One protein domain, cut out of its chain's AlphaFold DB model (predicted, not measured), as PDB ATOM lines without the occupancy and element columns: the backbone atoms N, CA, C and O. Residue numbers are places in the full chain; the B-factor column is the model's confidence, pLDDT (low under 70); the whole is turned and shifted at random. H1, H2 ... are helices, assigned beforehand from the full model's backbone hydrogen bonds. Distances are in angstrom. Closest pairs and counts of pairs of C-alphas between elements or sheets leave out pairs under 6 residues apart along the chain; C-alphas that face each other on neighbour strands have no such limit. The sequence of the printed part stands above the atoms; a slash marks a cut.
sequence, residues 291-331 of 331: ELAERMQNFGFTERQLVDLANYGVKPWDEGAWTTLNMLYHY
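This is residues 291 to 331 of the 331 residues of an uncharacterized protein of Exidia glandulosa HHB12029 (UniProt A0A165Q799). Three short helices follow one another: H2 and H3 meet at about a right angle, and a loop of residues 312 to 320 joins them. H1 is set off from this pair, near the first residue of H2 and apart from H3. The printed part has 41 residues, with three named helices in the order H1, H2, H3 and no named strand; the class is all helix. The whole is compact, with a radius of gyration of the C-alphas of 9.6 A, and the C-alphas span 27 by 19 by 16 A along their three main axes.

The printed part begins with H1, residues 291 to 297, which is 10.0 A long from first to last C-alpha. C-alpha 291 is at (-35.816, 9.965, 52.882). After a tight link of 5 residues comes H2, residues 303 to 311, 12.5 A long, which begins at C-alpha 303 at (-44.711, 11.887, 51.004). A short link of 9 residues then leads to H3, residues 321 to 329, 12.7 A long. H3 ends at C-alpha 329, at (-43.661, 5.285, 37.547), and residues 330 and 331 follow it.

H1 and H2 are close but not clearly touching, with 2 pairs of C-alphas within 8 A. Their closest C-alphas are those of Glu 294 and Glu 303, 7.3 A apart. The two helices run the same way at a steep tilt of 56 degrees, with their centres 14.3 A apart. H2 and H3 touch, with 5 pairs of C-alphas within 8 A. Their closest C-alphas are those of Leu 309 and Ala 321, 6.9 A apart. Their lines are about perpendicular, at 84 degrees, and their centres are 10.5 A apart. H1 and H3 are apart. In H1, H2 and H3 every O i to N i+4 pair is within hydrogen-bond range.

The two C-alphas farthest apart are those of Ala 293 and Tyr 331, at 27.8 A, while the first and last printed C-alphas, those of Glu 291 and Tyr 331, are 23.6 A apart. The printed part has no cut and runs to residue 331, the chain's last residue. Neither link is long. The mean pLDDT of the printed part is 92.1, and the model's confidence is under 70 at one residue, Tyr 331. Among the helices, H1 has a mean pLDDT of 88, H2 of 96 and H3 of 93.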
ATOM      1  N   GLU A 291     -34.876  10.797  53.649       86.12
ATOM      2  CA  GLU A 291     -35.816   9.965  52.882       86.12
ATOM      3  C   GLU A 291     -36.097   8.625  53.583       86.12
ATOM      4  O   GLU A 291     -37.225   8.130  53.571       86.12
ATOM      5  N   LEU A 292     -35.093   8.038  54.243       87.06
ATOM      6  CA  LEU A 292     -35.289   6.823  55.035       87.06
ATOM      7  C   LEU A 292     -36.206   7.074  56.242       87.06
ATOM      8  O   LEU A 292     -37.114   6.279  56.491       87.06
ATOM      9  N   ALA A 293     -35.994   8.173  56.974       85.19
ATOM     10  CA  ALA A 293     -36.828   8.549  58.116       85.19
ATOM     11  C   ALA A 293     -38.277   8.850  57.696       85.19
ATOM     12  O   ALA A 293     -39.214   8.411  58.363       85.19
ATOM     13  N   GLU A 294     -38.457   9.531  56.567       91.31
ATOM     14  CA  GLU A 294     -39.757   9.826  55.964       91.31
ATOM     15  C   GLU A 294     -40.514   8.539  55.613       91.31
ATOM     16  O   GLU A 294     -41.642   8.330  56.058       91.31
ATOM     17  N   ARG A 295     -39.862   7.600  54.916       92.31
ATOM     18  CA  ARG A 295     -40.459   6.295  54.594       92.31
ATOM     19  C   ARG A 295     -40.803   5.480  55.835       92.31
ATOM     20  O   ARG A 295     -41.802   4.765  55.823       92.31
ATOM     21  N   MET A 296     -40.015   5.570  56.908       86.25
ATOM     22  CA  MET A 296     -40.337   4.890  58.168       86.25
ATOM     23  C   MET A 296     -41.624   5.420  58.815       86.25
ATOM     24  O   MET A 296     -42.337   4.638  59.440       86.25
ATOM     25  N   GLN A 297     -41.931   6.709  58.658       90.62
ATOM     26  CA  GLN A 297     -43.165   7.319  59.173       90.62
ATOM     27  C   GLN A 297     -44.369   7.054  58.258       90.62
ATOM     28  O   GLN A 297     -45.493   6.927  58.733       90.62
ATOM     29  N   ASN A 298     -44.120   6.872  56.961       93.06
ATOM     30  CA  ASN A 298     -45.134   6.783  55.913       93.06
ATOM     31  C   ASN A 298     -45.324   5.356  55.361       93.06
ATOM     32  O   ASN A 298     -45.556   5.164  54.168       93.06
ATOM     33  N   PHE A 299     -45.205   4.330  56.211       91.75
ATOM     34  CA  PHE A 299     -45.426   2.914  55.849       91.75
ATOM     35  C   PHE A 299     -44.598   2.411  54.646       91.75
ATOM     36  O   PHE A 299     -45.014   1.518  53.911       91.75
ATOM     37  N   GLY A 300     -43.398   2.960  54.456       91.38
ATOM     38  CA  GLY A 300     -42.471   2.604  53.379       91.38
ATOM     39  C   GLY A 300     -42.551   3.494  52.133       91.38
ATOM     40  O   GLY A 300     -41.730   3.317  51.227       91.38
ATOM     41  N   PHE A 301     -43.475   4.455  52.099       95.38
ATOM     42  CA  PHE A 301     -43.670   5.393  50.992       95.38
ATOM     43  C   PHE A 301     -43.053   6.760  51.302       95.38
ATOM     44  O   PHE A 301     -42.981   7.163  52.455       95.38
ATOM     45  N   THR A 302     -42.596   7.497  50.294       94.94
ATOM     46  CA  THR A 302     -42.299   8.931  50.467       94.94
ATOM     47  C   THR A 302     -43.599   9.743  50.494       94.94
ATOM     48  O   THR A 302     -44.647   9.277  50.050       94.94
ATOM     49  N   GLU A 303     -43.564  10.976  50.979       95.62
ATOM     50  CA  GLU A 303     -44.711  11.887  51.004       95.62
ATOM     51  C   GLU A 303     -45.251  12.133  49.590       95.62
ATOM     52  O   GLU A 303     -46.456  12.073  49.349       95.62
ATOM     53  N   ARG A 304     -44.353  12.272  48.605       94.44
ATOM     54  CA  ARG A 304     -44.735  12.348  47.186       94.44
ATOM     55  C   ARG A 304     -45.513  11.110  46.732       94.44
ATOM     56  O   ARG A 304     -46.524  11.236  46.050       94.44
ATOM     57  N   GLN A 305     -45.058   9.925  47.132       95.75
ATOM     58  CA  GLN A 305     -45.718   8.658  46.822       95.75
ATOM     59  C   GLN A 305     -47.093   8.540  47.494       95.75
ATOM     60  O   GLN A 305     -48.025   8.027  46.876       95.75
ATOM     61  N   LEU A 306     -47.248   9.048  48.719       95.75
ATOM     62  CA  LEU A 306     -48.543   9.109  49.401       95.75
ATOM     63  C   LEU A 306     -49.539  10.016  48.676       95.75
ATOM     64  O   LEU A 306     -50.695   9.631  48.514       95.75
ATOM     65  N   VAL A 307     -49.096  11.187  48.211       96.38
ATOM     66  CA  VAL A 307     -49.939  12.108  47.432       96.38
ATOM     67  C   VAL A 307     -50.406  11.446  46.137       96.38
ATOM     68  O   VAL A 307     -51.586  11.529  45.796       96.38
ATOM     69  N   ASP A 308     -49.515  10.740  45.439       95.69
ATOM     70  CA  ASP A 308     -49.890   9.998  44.237       95.69
ATOM     71  C   ASP A 308     -50.928   8.918  44.557       95.69
ATOM     72  O   ASP A 308     -51.970   8.873  43.914       95.69
ATOM     73  N   LEU A 309     -50.719   8.100  45.593       96.56
ATOM     74  CA  LEU A 309     -51.690   7.076  46.002       96.56
ATOM     75  C   LEU A 309     -53.054   7.670  46.374       96.56
ATOM     76  O   LEU A 309     -54.087   7.158  45.930       96.56
ATOM     77  N   ALA A 310     -53.063   8.783  47.112       96.00
ATOM     78  CA  ALA A 310     -54.278   9.494  47.490       96.00
ATOM     79  C   ALA A 310     -55.055   9.998  46.262       96.00
ATOM     80  O   ALA A 310     -56.280   9.865  46.220       96.00
ATOM     81  N   ASN A 311     -54.361  10.482  45.226       95.88
ATOM     82  CA  ASN A 311     -54.987  10.910  43.969       95.88
ATOM     83  C   ASN A 311     -55.693   9.763  43.224       95.88
ATOM     84  O   ASN A 311     -56.652  10.012  42.493       95.88
ATOM     85  N   TYR A 312     -55.268   8.512  43.432       94.56
ATOM     86  CA  TYR A 312     -55.920   7.314  42.885       94.56
ATOM     87  C   TYR A 312     -56.878   6.633  43.875       94.56
ATOM     88  O   TYR A 312     -57.429   5.575  43.564       94.56
ATOM     89  N   GLY A 313     -57.103   7.224  45.052       96.69
ATOM     90  CA  GLY A 313     -57.984   6.672  46.083       96.69
ATOM     91  C   GLY A 313     -57.458   5.387  46.730       96.69
ATOM     92  O   GLY A 313     -58.251   4.620  47.274       96.69
ATOM     93  N   VAL A 314     -56.147   5.141  46.663       96.81
ATOM     94  CA  VAL A 314     -55.491   3.968  47.255       96.81
ATOM     95  C   VAL A 314     -54.849   4.377  48.574       96.81
ATOM     96  O   VAL A 314     -54.121   5.367  48.632       96.81
ATOM     97  N   LYS A 315     -55.113   3.637  49.652       94.88
ATOM     98  CA  LYS A 315     -54.507   3.923  50.958       94.88
ATOM     99  C   LYS A 315     -53.137   3.248  51.061       94.88
ATOM    100  O   LYS A 315     -52.956   2.162  50.514       94.88
ATOM    101  N   PRO A 316     -52.172   3.824  51.796       90.81
ATOM    102  CA  PRO A 316     -50.825   3.256  51.891       90.81
ATOM    103  C   PRO A 316     -50.768   1.878  52.565       90.81
ATOM    104  O   PRO A 316     -49.819   1.133  52.351       90.81
ATOM    105  N   TRP A 317     -51.779   1.504  53.352       93.38
ATOM    106  CA  TRP A 317     -51.892   0.171  53.954       93.38
ATOM    107  C   TRP A 317     -52.680  -0.837  53.102       93.38
ATOM    108  O   TRP A 317     -52.830  -1.985  53.523       93.38
ATOM    109  N   ASP A 318     -53.194  -0.446  51.932       96.06
ATOM    110  CA  ASP A 318     -53.883  -1.374  51.032       96.06
ATOM    111  C   ASP A 318     -52.866  -2.298  50.337       96.06
ATOM    112  O   ASP A 318     -51.810  -1.858  49.879       96.06
ATOM    113  N   GLU A 319     -53.203  -3.584  50.174       92.12
ATOM    114  CA  GLU A 319     -52.311  -4.594  49.567       92.12
ATOM    115  C   GLU A 319     -51.876  -4.247  48.127       92.12
ATOM    116  O   GLU A 319     -50.849  -4.724  47.645       92.12
ATOM    117  N   GLY A 320     -52.639  -3.392  47.438       94.12
ATOM    118  CA  GLY A 320     -52.362  -2.932  46.077       94.12
ATOM    119  C   GLY A 320     -51.544  -1.641  45.970       94.12
ATOM    120  O   GLY A 320     -51.226  -1.250  44.849       94.12
ATOM    121  N   ALA A 321     -51.194  -0.977  47.079       95.50
ATOM    122  CA  ALA A 321     -50.555   0.345  47.057       95.50
ATOM    123  C   ALA A 321     -49.253   0.364  46.243       95.50
ATOM    124  O   ALA A 321     -49.092   1.171  45.328       95.50
ATOM    125  N   TRP A 322     -48.359  -0.596  46.487       91.44
ATOM    126  CA  TRP A 322     -47.114  -0.722  45.727       91.44
ATOM    127  C   TRP A 322     -47.344  -1.016  44.244       91.44
ATOM    128  O   TRP A 322     -46.642  -0.465  43.402       91.44
ATOM    129  N   THR A 323     -48.341  -1.838  43.909       93.94
ATOM    130  CA  THR A 323     -48.683  -2.165  42.517       93.94
ATOM    131  C   THR A 323     -49.173  -0.932  41.765       93.94
ATOM    132  O   THR A 323     -48.707  -0.673  40.656       93.94
ATOM    133  N   THR A 324     -50.061  -0.141  42.375       93.44
ATOM    134  CA  THR A 324     -50.533   1.133  41.815       93.44
ATOM    135  C   THR A 324     -49.369   2.077  41.574       93.44
ATOM    136  O   THR A 324     -49.241   2.625  40.484       93.44
ATOM    137  N   LEU A 325     -48.472   2.208  42.550       94.12
ATOM    138  CA  LEU A 325     -47.316   3.083  42.422       94.12
ATOM    139  C   LEU A 325     -46.375   2.628  41.302       94.12
ATOM    140  O   LEU A 325     -45.934   3.434  40.491       94.12
ATOM    141  N   ASN A 326     -46.135   1.323  41.184       91.31
ATOM    142  CA  ASN A 326     -45.307   0.773  40.116       91.31
ATOM    143  C   ASN A 326     -45.906   1.053  38.725       91.31
ATOM    144  O   ASN A 326     -45.172   1.372  37.795       91.31
ATOM    145  N   MET A 327     -47.238   0.999  38.587       92.12
ATOM    146  CA  MET A 327     -47.925   1.359  37.339       92.12
ATOM    147  C   MET A 327     -47.786   2.847  36.985       92.12
ATOM    148  O   MET A 327     -47.800   3.176  35.805       92.12
ATOM    149  N   LEU A 328     -47.633   3.739  37.967       92.25
ATOM    150  CA  LEU A 328     -47.491   5.181  37.724       92.25
ATOM    151  C   LEU A 328     -46.089   5.591  37.273       92.25
ATOM    152  O   LEU A 328     -45.954   6.544  36.514       92.25
ATOM    153  N   TYR A 329     -45.059   4.893  37.750       88.56
ATOM    154  CA  TYR A 329     -43.661   5.285  37.547       88.56
ATOM    155  C   TYR A 329     -42.929   4.480  36.455       88.56
ATOM    156  O   TYR A 329     -41.799   4.824  36.114       88.56
ATOM    157  N   HIS A 330     -43.549   3.430  35.898       84.81
ATOM    158  CA  HIS A 330     -42.962   2.581  34.846       84.81
ATOM    159  C   HIS A 330     -43.646   2.681  33.465       84.81
ATOM    160  O   HIS A 330     -43.425   1.811  32.620       84.81
ATOM    161  N   TYR A 331     -44.428   3.737  33.219       63.53
ATOM    162  CA  TYR A 331     -44.957   4.109  31.896       63.53
ATOM    163  C   TYR A 331     -44.338   5.417  31.401       63.53
ATOM    164  O   TYR A 331     -44.096   5.514  30.177       63.53
TER     165      TYR A 331